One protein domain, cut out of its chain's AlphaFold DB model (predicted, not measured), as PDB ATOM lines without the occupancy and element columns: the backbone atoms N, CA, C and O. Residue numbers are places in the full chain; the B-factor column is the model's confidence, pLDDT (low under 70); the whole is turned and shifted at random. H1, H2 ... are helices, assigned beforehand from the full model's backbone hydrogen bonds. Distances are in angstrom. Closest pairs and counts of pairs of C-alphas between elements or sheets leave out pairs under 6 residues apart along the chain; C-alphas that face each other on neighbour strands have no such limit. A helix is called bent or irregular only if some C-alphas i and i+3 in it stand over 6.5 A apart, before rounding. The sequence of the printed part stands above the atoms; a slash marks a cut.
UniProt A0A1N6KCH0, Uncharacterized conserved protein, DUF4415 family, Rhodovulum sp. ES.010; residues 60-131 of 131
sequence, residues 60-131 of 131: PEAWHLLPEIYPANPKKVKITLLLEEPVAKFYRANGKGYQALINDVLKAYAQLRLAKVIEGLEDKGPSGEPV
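AT A GLANCE: This is residues 60 to 131 of the 131 residues of the protein "Uncharacterized conserved protein, DUF4415 family" of Rhodovulum sp. ES.010 (UniProt A0A1N6KCH0). One long helix, H3, makes the axis of the model, with the short helices H1 and H2 packed on different sides of its first half and a tail, residues 115 to 131, going on beyond its far end. A wide loop joins H1 to H2 and sticks out with residues 75 to 87, of which 85 to 87 belong to H2; the arrangement is loosely formed, with few contacts between the helices. The printed part has 72 residues with three named helices in the order H1, H2, H3 and no named strand; the class is all helix, though under half of the residues, 35 of 72, are in named elements. The whole is loose, with a radius of gyration of the C-alphas of 15.5 A, and elongated, spanning 47 by 29 by 23 A.

HOW THE PARTS SIT: H3, residues 98 to 114, is the longest helix, and it touches both others. H1, residues 61 to 69, touches H3, which meets it with residues 101 to 105 alone; the closest C-alphas are those of Leu 66 and Asp 104, 7.0 A apart. H1 and H3 run opposite ways at a steep tilt of 47 degrees. H2, residues 85 to 93, touches H3, which meets it with residues 98 to 102 alone; the closest C-alphas are those of Tyr 91 and Tyr 98, 5.5 A apart. H2 and H3 run opposite ways at a steep tilt of 63 degrees. H1 and H2 are apart. In H2 and H3 every O i to N i+4 pair is within hydrogen-bond range; in H1 2 of 5 are, beside 4 of 6 O i to N i+3 pairs.

IN THESE COORDINATES: H3 measures 24.6 A from C-alpha 98 at (21.635, -9.149, 6.381) to C-alpha 114 at (17.152, -8.900, 30.546). H1, Glu 61 to Ile 69, begins with C-alpha 61 at (6.931, -15.053, 16.787) and measures 12.2 A; it is irregular, with C-alphas 64 and 67 7.4 A apart. H2, Glu 85 to Ala 93, measures 12.3 A.

THE WHOLE: The two C-alphas farthest apart, those of Lys 96 and Ser 127, are 46.9 A from each other. The printed part has no cut, and it ends at Val 131, the chain's last residue. The link from H1 to H2, 15 residues, is long, and that from H2 to H3, 4 residues, is tight. The C-alphas of residues 115 to 131 lie 13 to 29 A from the mean of all C-alphas. The mean pLDDT of the printed part is 70.2; 37 residues are under 70, namely 60 to 64, 66 to 74, 108 to 109 and 111 to 131.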
ATOM      1  N   PRO A  60      10.802 -17.209  18.425       66.25
ATOM      2  CA  PRO A  60       9.930 -16.161  18.930       66.25
ATOM      3  C   PRO A  60       9.127 -15.590  17.767       66.25
ATOM      4  O   PRO A  60       9.716 -15.196  16.767       66.25
ATOM      5  N   GLU A  61       7.800 -15.528  17.876       59.44
ATOM      6  CA  GLU A  61       6.931 -15.053  16.787       59.44
ATOM      7  C   GLU A  61       7.372 -13.675  16.261       59.44
ATOM      8  O   GLU A  61       7.370 -13.411  15.060       59.44
ATOM      9  N   ALA A  62       7.895 -12.838  17.162       58.47
ATOM     10  CA  ALA A  62       8.511 -11.553  16.854       58.47
ATOM     11  C   ALA A  62       9.616 -11.623  15.783       58.47
ATOM     12  O   ALA A  62       9.808 -10.646  15.065       58.47
ATOM     13  N   TRP A  63      10.328 -12.749  15.651       64.94
ATOM     14  CA  TRP A  63      11.376 -12.949  14.648       64.94
ATOM     15  C   TRP A  63      10.824 -12.979  13.223       64.94
ATOM     16  O   TRP A  63      11.473 -12.473  12.309       64.94
ATOM     17  N   HIS A  64       9.614 -13.504  13.032       69.00
ATOM     18  CA  HIS A  64       8.955 -13.507  11.725       69.00
ATOM     19  C   HIS A  64       8.542 -12.103  11.275       69.00
ATOM     20  O   HIS A  64       8.436 -11.848  10.080       69.00
ATOM     21  N   LEU A  65       8.371 -11.184  12.226       70.00
ATOM     22  CA  LEU A  65       7.904  -9.821  11.990       70.00
ATOM     23  C   LEU A  65       9.046  -8.792  11.919       70.00
ATOM     24  O   LEU A  65       8.814  -7.634  11.576       70.00
ATOM     25  N   LEU A  66      10.291  -9.182  12.216       65.50
ATOM     26  CA  LEU A  66      11.452  -8.282  12.184       65.50
ATOM     27  C   LEU A  66      11.601  -7.496  10.868       65.50
ATOM     28  O   LEU A  66      11.867  -6.293  10.948       65.50
ATOM     29  N   PRO A  67      11.380  -8.099   9.677       63.84
ATOM     30  CA  PRO A  67      11.456  -7.359   8.419       63.84
ATOM     31  C   PRO A  67      10.417  -6.232   8.298       63.84
ATOM     32  O   PRO A  67      10.645  -5.279   7.557       63.84
ATOM     33  N   GLU A  68       9.295  -6.332   9.014       67.62
ATOM     34  CA  GLU A  68       8.149  -5.421   8.917       67.62
ATOM     35  C   GLU A  68       8.147  -4.342  10.011       67.62
ATOM     36  O   GLU A  68       7.709  -3.217   9.774       67.62
ATOM     37  N   ILE A  69       8.648  -4.656  11.212       60.25
ATOM     38  CA  ILE A  69       8.530  -3.780  12.390       60.25
ATOM     39  C   ILE A  69       9.585  -2.659  12.400       60.25
ATOM     40  O   ILE A  69       9.373  -1.614  13.025       60.25
ATOM     41  N   TYR A  70      10.735  -2.836  11.742       55.22
ATOM     42  CA  TYR A  70      11.843  -1.898  11.926       55.22
ATOM     43  C   TYR A  70      11.852  -0.713  10.955       55.22
ATOM     44  O   TYR A  70      11.927  -0.894   9.738       55.22
ATOM     45  N   PRO A  71      11.911   0.531  11.477       54.94
ATOM     46  CA  PRO A  71      12.181   1.697  10.654       54.94
ATOM     47  C   PRO A  71      13.594   1.607  10.068       54.94
ATOM     48  O   PRO A  71      14.540   1.195  10.740       54.94
ATOM     49  N   ALA A  72      13.751   2.060   8.823       58.28
ATOM     50  CA  ALA A  72      14.949   1.844   8.012       58.28
ATOM     51  C   ALA A  72      16.286   2.320   8.632       58.28
ATOM     52  O   ALA A  72      17.342   1.897   8.163       58.28
ATOM     53  N   ASN A  73      16.286   3.183   9.663       60.78
ATOM     54  CA  ASN A  73      17.509   3.809  10.188       60.78
ATOM     55  C   ASN A  73      17.516   4.066  11.713       60.78
ATOM     56  O   ASN A  73      17.421   5.217  12.144       60.78
ATOM     57  N   PRO A  74      17.711   3.042  12.562       65.81
ATOM     58  CA  PRO A  74      18.183   3.257  13.931       65.81
ATOM     59  C   PRO A  74      19.619   3.819  13.936       65.81
ATOM     60  O   PRO A  74      20.384   3.601  12.991       65.81
ATOM     61  N   LYS A  75      20.026   4.514  15.009       73.75
ATOM     62  CA  LYS A  75      21.415   4.985  15.184       73.75
ATOM     63  C   LYS A  75      22.358   3.778  15.237       73.75
ATOM     64  O   LYS A  75      22.298   2.986  16.173       73.75
ATOM     65  N   LYS A  76      23.230   3.641  14.235       75.50
ATOM     66  CA  LYS A  76      24.152   2.502  14.111       75.50
ATOM     67  C   LYS A  76      25.469   2.803  14.820       75.50
ATOM     68  O   LYS A  76      26.082   3.842  14.577       75.50
ATOM     69  N   VAL A  77      25.916   1.876  15.660       83.94
ATOM     70  CA  VAL A  77      27.268   1.870  16.232       83.94
ATOM     71  C   VAL A  77      28.063   0.788  15.513       83.94
ATOM     72  O   VAL A  77      27.621  -0.356  15.432       83.94
ATOM     73  N   LYS A  78      29.219   1.148  14.949       84.94
ATOM     74  CA  LYS A  78      30.094   0.178  14.287       84.94
ATOM     75  C   LYS A  78      30.873  -0.591  15.348       84.94
ATOM     76  O   LYS A  78      31.633   0.007  16.102       84.94
ATOM     77  N   ILE A  79      30.716  -1.908  15.344       83.06
ATOM     78  CA  ILE A  79      31.536  -2.839  16.118       83.06
ATOM     79  C   ILE A  79      32.282  -3.770  15.161       83.06
ATOM     80  O   ILE A  79      31.835  -3.995  14.032       83.06
ATOM     81  N   THR A  80      33.413  -4.313  15.606       87.62
ATOM     82  CA  THR A  80      34.130  -5.377  14.895       87.62
ATOM     83  C   THR A  80      33.840  -6.694  15.605       87.62
ATOM     84  O   THR A  80      34.132  -6.821  16.789       87.62
ATOM     85  N   LEU A  81      33.264  -7.659  14.888       84.75
ATOM     86  CA  LEU A  81      32.924  -8.989  15.394       84.75
ATOM     87  C   LEU A  81      33.492 -10.047  14.448       84.75
ATOM     88  O   LEU A  81      33.420  -9.887  13.227       84.75
ATOM     89  N   LEU A  82      34.028 -11.127  15.013       89.81
ATOM     90  CA  LEU A  82      34.400 -12.324  14.269       89.81
ATOM     91  C   LEU A  82      33.262 -13.340  14.377       89.81
ATOM     92  O   LEU A  82      32.822 -13.666  15.475       89.81
ATOM     93  N   LEU A  83      32.781 -13.807  13.227       85.12
ATOM     94  CA  LEU A  83      31.811 -14.893  13.114       85.12
ATOM     95  C   LEU A  83      32.507 -16.090  12.476       85.12
ATOM     96  O   LEU A  83      33.384 -15.908  11.627       85.12
ATOM     97  N   GLU A  84      32.079 -17.295  12.834       90.50
ATOM     98  CA  GLU A  84      32.509 -18.496  12.126       90.50
ATOM     99  C   GLU A  84      32.159 -18.400  10.634       90.50
ATOM    100  O   GLU A  84      31.134 -17.828  10.243       90.50
ATOM    101  N   GLU A  85      33.008 -18.976   9.785       92.88
ATOM    102  CA  GLU A  85      32.825 -18.965   8.334       92.88
ATOM    103  C   GLU A  85      31.421 -19.418   7.871       92.88
ATOM    104  O   GLU A  85      30.818 -18.689   7.072       92.88
ATOM    105  N   PRO A  86      30.848 -20.550   8.343       88.56
ATOM    106  CA  PRO A  86      29.507 -20.970   7.926       88.56
ATOM    107  C   PRO A  86      28.417 -19.957   8.304       88.56
ATOM    108  O   PRO A  86      27.533 -19.675   7.493       88.56
ATOM    109  N   VAL A  87      28.517 -19.338   9.483       81.38
ATOM    110  CA  VAL A  87      27.569 -18.316   9.957       81.38
ATOM    111  C   VAL A  87      27.658 -17.059   9.093       81.38
ATOM    112  O   VAL A  87      26.643 -16.513   8.651       81.38
ATOM    113  N   ALA A  88      28.877 -16.617   8.785       90.31
ATOM    114  CA  ALA A  88      29.093 -15.459   7.929       90.31
ATOM    115  C   ALA A  88      28.546 -15.682   6.508       90.31
ATOM    116  O   ALA A  88      27.955 -14.764   5.931       90.31
ATOM    117  N   LYS A  89      28.717 -16.887   5.943       90.50
ATOM    118  CA  LYS A  89      28.158 -17.257   4.631       90.50
ATOM    119  C   LYS A  89      26.630 -17.249   4.646       90.50
ATOM    120  O   LYS A  89      26.040 -16.644   3.755       90.50
ATOM    121  N   PHE A  90      26.013 -17.848   5.666       83.94
ATOM    122  CA  PHE A  90      24.556 -17.897   5.815       83.94
ATOM    123  C   PHE A  90      23.929 -16.499   5.782       83.94
ATOM    124  O   PHE A  90      23.075 -16.213   4.943       83.94
ATOM    125  N   TYR A  91      24.396 -15.583   6.635       82.06
ATOM    126  CA  TYR A  91      23.810 -14.245   6.679       82.06
ATOM    127  C   TYR A  91      24.072 -13.466   5.389       82.06
ATOM    128  O   TYR A  91      23.147 -12.875   4.843       82.06
ATOM    129  N   ARG A  92      25.286 -13.518   4.826       87.38
ATOM    130  CA  ARG A  92      25.588 -12.827   3.557       87.38
ATOM    131  C   ARG A  92      24.724 -13.309   2.387       87.38
ATOM    132  O   ARG A  92      24.406 -12.497   1.520       87.38
ATOM    133  N   ALA A  93      24.320 -14.582   2.372       86.56
ATOM    134  CA  ALA A  93      23.442 -15.131   1.338       86.56
ATOM    135  C   ALA A  93      22.043 -14.480   1.311       86.56
ATOM    136  O   ALA A  93      21.404 -14.478   0.265       86.56
ATOM    137  N   ASN A  94      21.603 -13.850   2.409       72.06
ATOM    138  CA  ASN A  94      20.329 -13.120   2.482       72.06
ATOM    139  C   ASN A  94      20.352 -11.763   1.743       72.06
ATOM    140  O   ASN A  94      19.358 -11.041   1.724       72.06
ATOM    141  N   GLY A  95      21.476 -11.391   1.119       77.94
ATOM    142  CA  GLY A  95      21.581 -10.184   0.303       77.94
ATOM    143  C   GLY A  95      21.718  -8.895   1.118       77.94
ATOM    144  O   GLY A  95      22.184  -8.880   2.261       77.94
ATOM    145  N   LYS A  96      21.375  -7.759   0.500       76.19
ATOM    146  CA  LYS A  96      21.469  -6.447   1.160       76.19
ATOM    147  C   LYS A  96      20.493  -6.402   2.338       76.19
ATOM    148  O   LYS A  96      19.316  -6.669   2.161       76.19
ATOM    149  N   GLY A  97      20.985  -6.029   3.521       71.62
ATOM    150  CA  GLY A  97      20.173  -5.963   4.742       71.62
ATOM    151  C   GLY A  97      20.445  -7.075   5.756       71.62
ATOM    152  O   GLY A  97      19.965  -6.971   6.879       71.62
ATOM    153  N   TYR A  98      21.295  -8.064   5.445       78.56
ATOM    154  CA  TYR A  98      21.635  -9.149   6.381       78.56
ATOM    155  C   TYR A  98      22.148  -8.672   7.753       78.56
ATOM    156  O   TYR A  98      21.988  -9.351   8.762       78.56
ATOM    157  N   GLN A  99      22.777  -7.495   7.800       80.50
ATOM    158  CA  GLN A  99      23.256  -6.890   9.042       80.50
ATOM    159  C   GLN A  99      22.107  -6.507   9.989       80.50
ATOM    160  O   GLN A  99      22.298  -6.546  11.201       80.50
ATOM    161  N   ALA A 100      20.936  -6.143   9.454       75.56
ATOM    162  CA  ALA A 100      19.746  -5.862  10.255       75.56
ATOM    163  C   ALA A 100      19.231  -7.145  10.914       75.56
ATOM    164  O   ALA A 100      19.058  -7.165  12.125       75.56
ATOM    165  N   LEU A 101      19.152  -8.240  10.149       71.31
ATOM    166  CA  LEU A 101      18.772  -9.550  10.679       71.31
ATOM    167  C   LEU A 101      19.705 -10.009  11.813       71.31
ATOM    168  O   LEU A 101      19.234 -10.452  12.857       71.31
ATOM    169  N   ILE A 102      21.026  -9.851  11.650       80.88
ATOM    170  CA  ILE A 102      21.990 -10.139  12.728       80.88
ATOM    171  C   ILE A 102      21.685  -9.289  13.968       80.88
ATOM    172  O   ILE A 102      21.672  -9.801  15.084       80.88
ATOM    173  N   ASN A 103      21.445  -7.990  13.784       79.19
ATOM    174  CA  ASN A 103      21.153  -7.086  14.891       79.19
ATOM    175  C   ASN A 103      19.873  -7.485  15.641       79.19
ATOM    176  O   ASN A 103      19.832  -7.388  16.865       79.19
ATOM    177  N   ASP A 104      18.858  -7.967  14.933       71.62
ATOM    178  CA  ASP A 104      17.591  -8.353  15.545       71.62
ATOM    179  C   ASP A 104      17.698  -9.629  16.376       71.62
ATOM    180  O   ASP A 104      17.193  -9.673  17.498       71.62
ATOM    181  N   VAL A 105      18.425 -10.632  15.878       75.56
ATOM    182  CA  VAL A 105      18.721 -11.853  16.642       75.56
ATOM    183  C   VAL A 105      19.461 -11.502  17.934       75.56
ATOM    184  O   VAL A 105      19.073 -11.940  19.020       75.56
ATOM    185  N   LEU A 106      20.488 -10.650  17.842       80.56
ATOM    186  CA  LEU A 106      21.256 -10.201  19.007       80.56
ATOM    187  C   LEU A 106      20.397  -9.391  19.989       80.56
ATOM    188  O   LEU A 106      20.505  -9.575  21.203       80.56
ATOM    189  N   LYS A 107      19.525  -8.514  19.481       72.69
ATOM    190  CA  LYS A 107      18.611  -7.717  20.304       72.69
ATOM    191  C   LYS A 107      17.602  -8.597  21.036       72.69
ATOM    192  O   LYS A 107      17.390  -8.385  22.227       72.69
ATOM    193  N   ALA A 108      17.003  -9.568  20.355       66.81
ATOM    194  CA  ALA A 108      16.037 -10.475  20.959       66.81
ATOM    195  C   ALA A 108      16.684 -11.327  22.057       66.81
ATOM    196  O   ALA A 108      16.151 -11.401  23.162       66.81
ATOM    197  N   TYR A 109      17.873 -11.884  21.800       69.69
ATOM    198  CA  TYR A 109      18.641 -12.592  22.825       69.69
ATOM    199  C   TYR A 109      18.896 -11.707  24.054       69.69
ATOM    200  O   TYR A 109      18.632 -12.115  25.185       69.69
ATOM    201  N   ALA A 110      19.338 -10.462  23.842       70.06
ATOM    202  CA  ALA A 110      19.559  -9.518  24.933       70.06
ATOM    203  C   ALA A 110      18.267  -9.206  25.713       70.06
ATOM    204  O   ALA A 110      18.295  -9.145  26.939       70.06
ATOM    205  N   GLN A 111      17.130  -9.040  25.030       67.75
ATOM    206  CA  GLN A 111      15.833  -8.811  25.676       67.75
ATOM    207  C   GLN A 111      15.401 -10.002  26.538       67.75
ATOM    208  O   GLN A 111      14.959  -9.794  27.664       67.75
ATOM    209  N   LEU A 112      15.580 -11.232  26.054       63.06
ATOM    210  CA  LEU A 112      15.258 -12.449  26.805       63.06
ATOM    211  C   LEU A 112      16.153 -12.620  28.043       63.06
ATOM    212  O   LEU A 112      15.657 -12.973  29.114       63.06
ATOM    213  N   ARG A 113      17.449 -12.287  27.933       66.88
ATOM    214  CA  ARG A 113      18.384 -12.236  29.074       66.88
ATOM    215  C   ARG A 113      17.982 -11.180  30.106       66.88
ATOM    216  O   ARG A 113      18.003 -11.442  31.305       66.88
ATOM    217  N   LEU A 114      17.598  -9.982  29.659       61.66
ATOM    218  CA  LEU A 114      17.152  -8.900  30.546       61.66
ATOM    219  C   LEU A 114      15.823  -9.227  31.238       61.66
ATOM    220  O   LEU A 114      15.639  -8.862  32.396       61.66
ATOM    221  N   ALA A 115      14.925  -9.933  30.551       62.66
ATOM    222  CA  ALA A 115      13.641 -10.374  31.084       62.66
ATOM    223  C   ALA A 115      13.743 -11.585  32.029       62.66
ATOM    224  O   ALA A 115      12.713 -12.025  32.533       62.66
ATOM    225  N   LYS A 116      14.951 -12.126  32.263       63.41
ATOM    226  CA  LYS A 116      15.186 -13.352  33.049       63.41
ATOM    227  C   LYS A 116      14.419 -14.573  32.525       63.41
ATOM    228  O   LYS A 116      14.121 -15.484  33.280       63.41
ATOM    229  N   VAL A 117      14.120 -14.575  31.225       63.06
ATOM    230  CA  VAL A 117      13.564 -15.737  30.514       63.06
ATOM    231  C   VAL A 117      14.685 -16.694  30.128       63.06
ATOM    232  O   VAL A 117      14.515 -17.898  30.182       63.06
ATOM    233  N   ILE A 118      15.848 -16.153  29.749       60.06
ATOM    234  CA  ILE A 118      17.074 -16.938  29.599       60.06
ATOM    235  C   ILE A 118      17.963 -16.617  30.793       60.06
ATOM    236  O   ILE A 118      18.402 -15.472  30.949       60.06
ATOM    237  N   GLU A 119      18.243 -17.628  31.605       67.00
ATOM    238  CA  GLU A 119      19.187 -17.531  32.713       67.00
ATOM    239  C   GLU A 119      20.636 -17.551  32.192       67.00
ATOM    240  O   GLU A 119      21.002 -18.288  31.271       67.00
ATOM    241  N   GLY A 120      21.469 -16.669  32.734       59.44
ATOM    242  CA  GLY A 120      22.914 -16.665  32.542       59.44
ATOM    243  C   GLY A 120      23.648 -17.537  33.547       59.44
ATOM    244  O   GLY A 120      23.145 -17.802  34.628       59.44
ATOM    245  N   LEU A 121      24.895 -17.889  33.229       55.91
ATOM    246  CA  LEU A 121      25.793 -18.585  34.163       55.91
ATOM    247  C   LEU A 121      26.043 -17.773  35.449       55.91
ATOM    248  O   LEU A 121      26.359 -18.324  36.496       55.91
ATOM    249  N   GLU A 122      25.930 -16.449  35.359       60.88
ATOM    250  CA  GLU A 122      26.021 -15.516  36.480       60.88
ATOM    251  C   GLU A 122      24.680 -15.222  37.177       60.88
ATOM    252  O   GLU A 122      24.665 -14.492  38.174       60.88
ATOM    253  N   ASP A 123      23.562 -15.742  36.663       59.31
ATOM    254  CA  ASP A 123      22.254 -15.534  37.272       59.31
ATOM    255  C   ASP A 123      22.071 -16.447  38.491       59.31
ATOM    256  O   ASP A 123      22.665 -17.518  38.613       59.31
ATOM    257  N   LYS A 124      21.281 -15.960  39.451       54.94
ATOM    258  CA  LYS A 124      20.899 -16.716  40.640       54.94
ATOM    259  C   LYS A 124      19.450 -17.141  40.494       54.94
ATOM    260  O   LYS A 124      18.611 -16.293  40.184       54.94
ATOM    261  N   GLY A 125      19.172 -18.411  40.769       49.47
ATOM    262  CA  GLY A 125      17.822 -18.950  40.805       49.47
ATOM    263  C   GLY A 125      16.942 -18.242  41.848       49.47
ATOM    264  O   GLY A 125      17.439 -17.449  42.657       49.47
ATOM    265  N   PRO A 126      15.632 -18.544  41.889       49.53
ATOM    266  CA  PRO A 126      14.656 -17.885  42.770       49.53
ATOM    267  C   PRO A 126      15.039 -17.896  44.262       49.53
ATOM    268  O   PRO A 126      14.595 -17.044  45.033       49.53
ATOM    269  N   SER A 127      15.884 -18.852  44.654       53.00
ATOM    270  CA  SER A 127      16.387 -19.095  46.010       53.00
ATOM    271  C   SER A 127      17.773 -18.481  46.285       53.00
ATOM    272  O   SER A 127      18.296 -18.618  47.389       53.00
ATOM    273  N   GLY A 128      18.402 -17.829  45.300       52.28
ATOM    274  CA  GLY A 128      19.769 -17.302  45.398       52.28
ATOM    275  C   GLY A 128      20.883 -18.305  45.060       52.28
ATOM    276  O   GLY A 128      22.059 -17.983  45.254       52.28
ATOM    277  N   GLU A 129      20.532 -19.494  44.572       50.41
ATOM    278  CA  GLU A 129      21.477 -20.529  44.137       50.41
ATOM    279  C   GLU A 129      22.072 -20.219  42.752       50.41
ATOM    280  O   GLU A 129      21.381 -19.613  41.936       50.41
ATOM    281  N   PRO A 130      23.342 -20.565  42.479       50.81
ATOM    282  CA  PRO A 130      23.887 -20.455  41.129       50.81
ATOM    283  C   PRO A 130      23.159 -21.424  40.188       50.81
ATOM    284  O   PRO A 130      22.912 -22.568  40.575       50.81
ATOM    285  N   VAL A 131      22.817 -20.931  38.994       51.72
ATOM    286  CA  VAL A 131      22.183 -21.685  37.896       51.72
ATOM    287  C   VAL A 131      23.134 -22.729  37.309       51.72
ATOM    288  O   VAL A 131      24.333 -22.408  37.126       51.72
TER     289      VAL A 131